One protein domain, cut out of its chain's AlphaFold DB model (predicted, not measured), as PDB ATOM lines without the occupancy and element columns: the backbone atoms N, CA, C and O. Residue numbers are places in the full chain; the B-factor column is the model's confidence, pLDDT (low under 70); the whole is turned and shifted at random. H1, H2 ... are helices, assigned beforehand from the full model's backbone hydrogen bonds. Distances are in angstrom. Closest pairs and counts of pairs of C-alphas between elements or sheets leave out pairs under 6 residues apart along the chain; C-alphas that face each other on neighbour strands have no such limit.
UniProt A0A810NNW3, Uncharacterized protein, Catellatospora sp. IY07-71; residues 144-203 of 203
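Overview. This is residues 144 to 203 of the 203 residues of an uncharacterized protein of Catellatospora sp. IY07-71 (UniProt A0A810NNW3). A small helical hairpin, H2 and H3 side by side, has the short H1 packed against both, and a long tail with no named helix, residues 180 to 203, sweeps from the end of H3 round the side of H2 that is away from H3. You are reading 60 printed residues with three named helices, in the order H1, H2, H3, and no named strand. The class is all helix, though under half of the residues, 28 of the 60, are in named elements. The whole is compact, with a radius of gyration of the C-alphas of 11.8 A, and its spans are 36 by 27 by 18 A.

Along the chain. Find C-alpha 144 at (-53.604, -111.018, -68.032); there H1 begins, residues 144 to 148. Next comes H2, residues 152 to 161, 14.6 A from first to last C-alpha. Then look for C-alpha 167 at (-44.215, -101.473, -69.429), where H3 begins; it runs 18.7 A through residues 167 to 179 to C-alpha 179 at (-61.627, -102.796, -62.675).

Arrangement. H1 touches H2, with the C-alphas of Ala 147 and Tyr 155 closest at 4.7 A. H1 also touches H3, closest at the C-alphas of Arg 148 and Trp 176, 4.6 A. H2 and H3 form a helical hairpin and touch, their closest C-alphas being those of Tyr 155 and Trp 176 at 7.2 A; they run opposite ways at a shallow tilt of 10 degrees. In H1, H2 and H3 every O i to N i+4 pair is within hydrogen-bond range.

Size, cuts and confidence. The C-alphas of Asp 183 and Ala 202, the two farthest apart, are 38.0 A from each other. The printed part has no cut and ends at Gly 203, the chain's last residue. Both links, H1 to H2 and H2 to H3, are tight. In the B-factor column you will find a mean pLDDT of the printed part of 85.9, with residues 184 to 194 and 202 to 203 under 70.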
ATOM      1  N   VAL A 144     -53.572-112.429 -67.606       97.19
ATOM      2  CA  VAL A 144     -53.604-111.018 -68.032       97.19
ATOM      3  C   VAL A 144     -55.036-110.559 -68.280       97.19
ATOM      4  O   VAL A 144     -55.426-109.481 -67.829       97.19
ATOM      5  N   SER A 145     -55.830-111.371 -68.982       96.69
ATOM      6  CA  SER A 145     -57.242-111.069 -69.218       96.69
ATOM      7  C   SER A 145     -58.022-110.964 -67.903       96.69
ATOM      8  O   SER A 145     -58.763-110.003 -67.701       96.69
ATOM      9  N   ALA A 146     -57.827-111.908 -66.980       95.69
ATOM     10  CA  ALA A 146     -58.503-111.910 -65.686       95.69
ATOM     11  C   ALA A 146     -58.105-110.705 -64.816       95.69
ATOM     12  O   ALA A 146     -58.974-109.979 -64.333       95.69
ATOM     13  N   ALA A 147     -56.807-110.413 -64.700       95.25
ATOM     14  CA  ALA A 147     -56.299-109.273 -63.939       95.25
ATOM     15  C   ALA A 147     -56.852-107.942 -64.473       95.25
ATOM     16  O   ALA A 147     -57.304-107.099 -63.700       95.25
ATOM     17  N   ARG A 148     -56.909-107.769 -65.800       95.62
ATOM     18  CA  ARG A 148     -57.508-106.581 -66.437       95.62
ATOM     19  C   ARG A 148     -59.003-106.422 -66.153       95.62
ATOM     20  O   ARG A 148     -59.508-105.309 -66.240       95.62
ATOM     21  N   ASN A 149     -59.689-107.506 -65.797       93.06
ATOM     22  CA  ASN A 149     -61.084-107.501 -65.357       93.06
ATOM     23  C   ASN A 149     -61.237-107.421 -63.826       93.06
ATOM     24  O   ASN A 149     -62.349-107.541 -63.320       93.06
ATOM     25  N   GLY A 150     -60.150-107.166 -63.092       92.06
ATOM     26  CA  GLY A 150     -60.182-106.936 -61.649       92.06
ATOM     27  C   GLY A 150     -59.973-108.185 -60.792       92.06
ATOM     28  O   GLY A 150     -60.172-108.101 -59.584       92.06
ATOM     29  N   ASP A 151     -59.564-109.317 -61.376       91.19
ATOM     30  CA  ASP A 151     -59.205-110.519 -60.615       91.19
ATOM     31  C   ASP A 151     -57.909-110.282 -59.818       91.19
ATOM     32  O   ASP A 151     -56.809-110.157 -60.370       91.19
ATOM     33  N   ASP A 152     -58.054-110.206 -58.495       90.94
ATOM     34  CA  ASP A 152     -56.958-109.964 -57.558       90.94
ATOM     35  C   ASP A 152     -55.942-111.111 -57.519       90.94
ATOM     36  O   ASP A 152     -54.755-110.869 -57.279       90.94
ATOM     37  N   LEU A 153     -56.382-112.354 -57.719       88.94
ATOM     38  CA  LEU A 153     -55.505-113.518 -57.678       88.94
ATOM     39  C   LEU A 153     -54.650-113.583 -58.944       88.94
ATOM     40  O   LEU A 153     -53.429-113.726 -58.855       88.94
ATOM     41  N   ALA A 154     -55.264-113.374 -60.107       92.75
ATOM     42  CA  ALA A 154     -54.540-113.290 -61.366       92.75
ATOM     43  C   ALA A 154     -53.503-112.154 -61.347       92.75
ATOM     44  O   ALA A 154     -52.353-112.358 -61.739       92.75
ATOM     45  N   TYR A 155     -53.870-110.981 -60.818       93.69
ATOM     46  CA  TYR A 155     -52.946-109.855 -60.652       93.69
ATOM     47  C   TYR A 155     -51.741-110.208 -59.764       93.69
ATOM     48  O   TYR A 155     -50.600-109.916 -60.127       93.69
ATOM     49  N   GLN A 156     -51.964-110.881 -58.630       91.25
ATOM     50  CA  GLN A 156     -50.880-111.325 -57.744       91.25
ATOM     51  C   GLN A 156     -49.947-112.332 -58.420       91.25
ATOM     52  O   GLN A 156     -48.726-112.206 -58.315       91.25
ATOM     53  N   ILE A 157     -50.496-113.312 -59.141       92.12
ATOM     54  CA  ILE A 157     -49.689-114.292 -59.878       92.12
ATOM     55  C   ILE A 157     -48.810-113.578 -60.916       92.12
ATOM     56  O   ILE A 157     -47.609-113.834 -60.978       92.12
ATOM     57  N   LEU A 158     -49.362-112.634 -61.685       94.25
ATOM     58  CA  LEU A 158     -48.594-111.869 -62.675       94.25
ATOM     59  C   LEU A 158     -47.506-111.002 -62.032       94.25
ATOM     60  O   LEU A 158     -46.394-110.957 -62.547       94.25
ATOM     61  N   GLY A 159     -47.780-110.372 -60.887       93.06
ATOM     62  CA  GLY A 159     -46.794-109.545 -60.178       93.06
ATOM     63  C   GLY A 159     -45.588-110.319 -59.644       93.06
ATOM     64  O   GLY A 159     -44.551-109.725 -59.362       93.06
ATOM     65  N   HIS A 160     -45.707-111.643 -59.520       90.50
ATOM     66  CA  HIS A 160     -44.581-112.531 -59.216       90.50
ATOM     67  C   HIS A 160     -43.770-112.910 -60.465       90.50
ATOM     68  O   HIS A 160     -42.573-113.161 -60.365       90.50
ATOM     69  N   ASN A 161     -44.410-112.936 -61.635       93.06
ATOM     70  CA  ASN A 161     -43.829-113.436 -62.882       93.06
ATOM     71  C   ASN A 161     -43.280-112.347 -63.812       93.06
ATOM     72  O   ASN A 161     -42.520-112.653 -64.727       93.06
ATOM     73  N   ILE A 162     -43.664-111.088 -63.608       93.75
ATOM     74  CA  ILE A 162     -43.286-109.968 -64.472       93.75
ATOM     75  C   ILE A 162     -42.409-108.997 -63.681       93.75
ATOM     76  O   ILE A 162     -42.748-108.611 -62.562       93.75
ATOM     77  N   ASP A 163     -41.292-108.568 -64.273       92.12
ATOM     78  CA  ASP A 163     -40.462-107.513 -63.689       92.12
ATOM     79  C   ASP A 163     -41.278-106.205 -63.598       92.12
ATOM     80  O   ASP A 163     -41.809-105.745 -64.615       92.12
ATOM     81  N   PRO A 164     -41.376-105.563 -62.417       92.19
ATOM     82  CA  PRO A 164     -42.106-104.309 -62.262       92.19
ATOM     83  C   PRO A 164     -41.631-103.151 -63.153       92.19
ATOM     84  O   PRO A 164     -42.358-102.167 -63.297       92.19
ATOM     85  N   ALA A 165     -40.421-103.228 -63.713       93.94
ATOM     86  CA  ALA A 165     -39.899-102.253 -64.664       93.94
ATOM     87  C   ALA A 165     -40.460-102.420 -66.090       93.94
ATOM     88  O   ALA A 165     -40.335-101.497 -66.898       93.94
ATOM     89  N   GLU A 166     -41.071-103.565 -66.411       94.00
ATOM     90  CA  GLU A 166     -41.641-103.821 -67.731       94.00
ATOM     91  C   GLU A 166     -42.902-102.967 -67.966       94.00
ATOM     92  O   GLU A 166     -43.807-102.945 -67.122       94.00
ATOM     93  N   PRO A 167     -43.039-102.292 -69.126       95.69
ATOM     94  CA  PRO A 167     -44.215-101.473 -69.429       95.69
ATOM     95  C   PRO A 167     -45.537-102.239 -69.318       95.69
ATOM     96  O   PRO A 167     -46.533-101.692 -68.844       95.69
ATOM     97  N   VAL A 168     -45.533-103.525 -69.689       94.56
ATOM     98  CA  VAL A 168     -46.722-104.385 -69.619       94.56
ATOM     99  C   VAL A 168     -47.247-104.533 -68.188       94.56
ATOM    100  O   VAL A 168     -48.459-104.565 -67.987       94.56
ATOM    101  N   TRP A 169     -46.365-104.547 -67.181       96.38
ATOM    102  CA  TRP A 169     -46.785-104.615 -65.782       96.38
ATOM    103  C   TRP A 169     -47.541-103.356 -65.355       96.38
ATOM    104  O   TRP A 169     -48.558-103.443 -64.663       96.38
ATOM    105  N   THR A 170     -47.090-102.187 -65.813       96.19
ATOM    106  CA  THR A 170     -47.777-100.915 -65.550       96.19
ATOM    107  C   THR A 170     -49.173-100.921 -66.173       96.19
ATOM    108  O   THR A 170     -50.149-100.611 -65.496       96.19
ATOM    109  N   GLU A 171     -49.297-101.367 -67.427       97.06
ATOM    110  CA  GLU A 171     -50.595-101.467 -68.107       97.06
ATOM    111  C   GLU A 171     -51.567-102.426 -67.403       97.06
ATOM    112  O   GLU A 171     -52.755-102.123 -67.267       97.06
ATOM    113  N   ILE A 172     -51.081-103.589 -66.953       97.31
ATOM    114  CA  ILE A 172     -51.880-104.560 -66.191       97.31
ATOM    115  C   ILE A 172     -52.326-103.947 -64.862       97.31
ATOM    116  O   ILE A 172     -53.502-104.044 -64.515       97.31
ATOM    117  N   THR A 173     -51.414-103.283 -64.148       96.62
ATOM    118  CA  THR A 173     -51.688-102.655 -62.849       96.62
ATOM    119  C   THR A 173     -52.740-101.555 -62.958       96.62
ATOM    120  O   THR A 173     -53.654-101.503 -62.132       96.62
ATOM    121  N   ASP A 174     -52.650-100.702 -63.977       96.88
ATOM    122  CA  ASP A 174     -53.614 -99.625 -64.206       96.88
ATOM    123  C   ASP A 174     -55.008-100.181 -64.527       96.88
ATOM    124  O   ASP A 174     -56.006 -99.741 -63.947       96.88
ATOM    125  N   ALA A 175     -55.084-101.186 -65.407       97.25
ATOM    126  CA  ALA A 175     -56.341-101.832 -65.774       97.25
ATOM    127  C   ALA A 175     -56.985-102.561 -64.584       97.25
ATOM    128  O   ALA A 175     -58.159-102.339 -64.289       97.25
ATOM    129  N   TRP A 176     -56.205-103.364 -63.857       95.88
ATOM    130  CA  TRP A 176     -56.656-104.040 -62.642       95.88
ATOM    131  C   TRP A 176     -57.157-103.038 -61.598       95.88
ATOM    132  O   TRP A 176     -58.264-103.184 -61.082       95.88
ATOM    133  N   SER A 177     -56.400-101.965 -61.340       94.00
ATOM    134  CA  SER A 177     -56.773-100.920 -60.375       94.00
ATOM    135  C   SER A 177     -58.086-100.218 -60.735       94.00
ATOM    136  O   SER A 177     -58.816 -99.778 -59.842       94.00
ATOM    137  N   ALA A 178     -58.380-100.088 -62.031       95.19
ATOM    138  CA  ALA A 178     -59.622 -99.506 -62.527       95.19
ATOM    139  C   ALA A 178     -60.815-100.473 -62.438       95.19
ATOM    140  O   ALA A 178     -61.936-100.014 -62.215       95.19
ATOM    141  N   ALA A 179     -60.582-101.778 -62.611       93.50
ATOM    142  CA  ALA A 179     -61.627-102.796 -62.675       93.50
ATOM    143  C   ALA A 179     -61.980-103.429 -61.316       93.50
ATOM    144  O   ALA A 179     -63.136-103.793 -61.104       93.50
ATOM    145  N   ARG A 180     -61.016-103.560 -60.393       90.06
ATOM    146  CA  ARG A 180     -61.214-104.268 -59.118       90.06
ATOM    147  C   ARG A 180     -62.312-103.647 -58.250       90.06
ATOM    148  O   ARG A 180     -62.424-102.421 -58.127       90.06
ATOM    149  N   SER A 181     -63.065-104.507 -57.563       82.88
ATOM    150  CA  SER A 181     -64.002-104.076 -56.525       82.88
ATOM    151  C   SER A 181     -63.252-103.369 -55.392       82.88
ATOM    152  O   SER A 181     -62.186-103.800 -54.947       82.88
ATOM    153  N   ARG A 182     -63.804-102.249 -54.914       80.06
ATOM    154  CA  ARG A 182     -63.258-101.520 -53.755       80.06
ATOM    155  C   ARG A 182     -63.834-101.996 -52.425       80.06
ATOM    156  O   ARG A 182     -63.260-101.670 -51.388       80.06
ATOM    157  N   ASP A 183     -64.935-102.736 -52.476       80.81
ATOM    158  CA  ASP A 183     -65.657-103.209 -51.296       80.81
ATOM    159  C   ASP A 183     -65.171-104.591 -50.843       80.81
ATOM    160  O   ASP A 183     -65.375-104.973 -49.690       80.81
ATOM    161  N   GLU A 184     -64.486-105.326 -51.723       68.44
ATOM    162  CA  GLU A 184     -63.902-106.621 -51.397       68.44
ATOM    163  C   GLU A 184     -62.464-106.459 -50.881       68.44
ATOM    164  O   GLU A 184     -61.652-105.733 -51.475       68.44
ATOM    165  N   PRO A 185     -62.123-107.103 -49.748       69.88
ATOM    166  CA  PRO A 185     -60.744-107.145 -49.302       69.88
ATOM    167  C   PRO A 185     -59.911-107.887 -50.353       69.88
ATOM    168  O   PRO A 185     -60.389-108.876 -50.912       69.88
ATOM    169  N   PRO A 186     -58.666-107.451 -50.612       67.00
ATOM    170  CA  PRO A 186     -57.812-108.163 -51.540       67.00
ATOM    171  C   PRO A 186     -57.639-109.607 -51.081       67.00
ATOM    172  O   PRO A 186     -57.335-109.871 -49.911       67.00
ATOM    173  N   SER A 187     -57.846-110.532 -52.012       68.19
ATOM    174  CA  SER A 187     -57.613-111.949 -51.761       68.19
ATOM    175  C   SER A 187     -56.129-112.144 -51.465       68.19
ATOM    176  O   SER A 187     -55.292-111.637 -52.199       68.19
ATOM    177  N   LEU A 188     -55.775-112.836 -50.382       62.25
ATOM    178  CA  LEU A 188     -54.377-113.138 -50.070       62.25
ATOM    179  C   LEU A 188     -54.031-114.491 -50.672       62.25
ATOM    180  O   LEU A 188     -54.522-115.521 -50.210       62.25
ATOM    181  N   PHE A 189     -53.173-114.490 -51.686       64.44
ATOM    182  CA  PHE A 189     -52.642-115.733 -52.211       64.44
ATOM    183  C   PHE A 189     -51.476-116.219 -51.344       64.44
ATOM    184  O   PHE A 189     -50.408-115.605 -51.280       64.44
ATOM    185  N   CYS A 190     -51.677-117.337 -50.647       57.59
ATOM    186  CA  CYS A 190     -50.604-118.015 -49.930       57.59
ATOM    187  C   CYS A 190     -49.731-118.778 -50.932       57.59
ATOM    188  O   CYS A 190     -50.033-119.912 -51.294       57.59
ATOM    189  N   TYR A 191     -48.637-118.151 -51.362       62.34
ATOM    190  CA  TYR A 191     -47.662-118.756 -52.264       62.34
ATOM    191  C   TYR A 191     -47.042-120.030 -51.674       62.34
ATOM    192  O   TYR A 191     -46.382-120.000 -50.629       62.34
ATOM    193  N   LEU A 192     -47.153-121.130 -52.413       63.31
ATOM    194  CA  LEU A 192     -46.175-122.211 -52.363       63.31
ATOM    195  C   LEU A 192     -45.045-121.832 -53.324       63.31
ATOM    196  O   LEU A 192     -45.272-121.561 -54.499       63.31
ATOM    197  N   ARG A 193     -43.814-121.747 -52.818       62.44
ATOM    198  CA  ARG A 193     -42.662-121.338 -53.634       62.44
ATOM    199  C   ARG A 193     -42.533-122.254 -54.860       62.44
ATOM    200  O   ARG A 193     -42.408-123.462 -54.683       62.44
ATOM    201  N   GLY A 194     -42.522-121.673 -56.060       66.94
ATOM    202  CA  GLY A 194     -42.370-122.387 -57.332       66.94
ATOM    203  C   GLY A 194     -43.658-122.929 -57.960       66.94
ATOM    204  O   GLY A 194     -43.588-123.485 -59.046       66.94
ATOM    205  N   SER A 195     -44.833-122.780 -57.333       72.88
ATOM    206  CA  SER A 195     -46.094-123.311 -57.889       72.88
ATOM    207  C   SER A 195     -46.688-122.476 -59.035       72.88
ATOM    208  O   SER A 195     -47.724-122.850 -59.571       72.88
ATOM    209  N   TRP A 196     -46.083-121.328 -59.349       87.12
ATOM    210  CA  TRP A 196     -46.541-120.360 -60.351       87.12
ATOM    211  C   TRP A 196     -45.365-119.641 -61.024       87.12
ATOM    212  O   TRP A 196     -45.481-118.464 -61.344       87.12
ATOM    213  N   ASP A 197     -44.222-120.307 -61.191       90.44
ATOM    214  CA  ASP A 197     -43.100-119.736 -61.943       90.44
ATOM    215  C   ASP A 197     -43.329-120.031 -63.437       90.44
ATOM    216  O   ASP A 197     -43.045-121.131 -63.907       90.44
ATOM    217  N   LEU A 198     -43.890-119.067 -64.167       92.12
ATOM    218  CA  LEU A 198     -44.200-119.178 -65.592       92.12
ATOM    219  C   LEU A 198     -42.938-118.964 -66.443       92.12
ATOM    220  O   LEU A 198     -42.245-117.955 -66.297       92.12
ATOM    221  N   ASP A 199     -42.674-119.856 -67.395       92.38
ATOM    222  CA  ASP A 199     -41.675-119.647 -68.441       92.38
ATOM    223  C   ASP A 199     -42.238-118.761 -69.563       92.38
ATOM    224  O   ASP A 199     -42.820-119.219 -70.549       92.38
ATOM    225  N   LEU A 200     -42.037-117.452 -69.415       88.56
ATOM    226  CA  LEU A 200     -42.462-116.445 -70.393       88.56
ATOM    227  C   LEU A 200     -41.445-116.235 -71.531       88.56
ATOM    228  O   LEU A 200     -41.590-115.308 -72.326       88.56
ATOM    229  N   THR A 201     -40.392-117.058 -71.618       82.56
ATOM    230  CA  THR A 201     -39.324-116.889 -72.621       82.56
ATOM    231  C   THR A 201     -39.589-117.623 -73.936       82.56
ATOM    232  O   THR A 201     -38.901-117.373 -74.926       82.56
ATOM    233  N   ALA A 202     -40.584-118.511 -73.960       59.84
ATOM    234  CA  ALA A 202     -40.867-119.418 -75.073       59.84
ATOM    235  C   ALA A 202     -41.911-118.904 -76.097       59.84
ATOM    236  O   ALA A 202     -42.412-119.700 -76.894       59.84
ATOM    237  N   GLY A 203     -42.248-117.607 -76.081       53.09
ATOM    238  CA  GLY A 203     -43.234-116.967 -76.975       53.09
ATOM    239  C   GLY A 203     -42.652-116.333 -78.234       53.09
ATOM    240  O   GLY A 203     -41.628-115.624 -78.123       53.09
TER     241      GLY A 203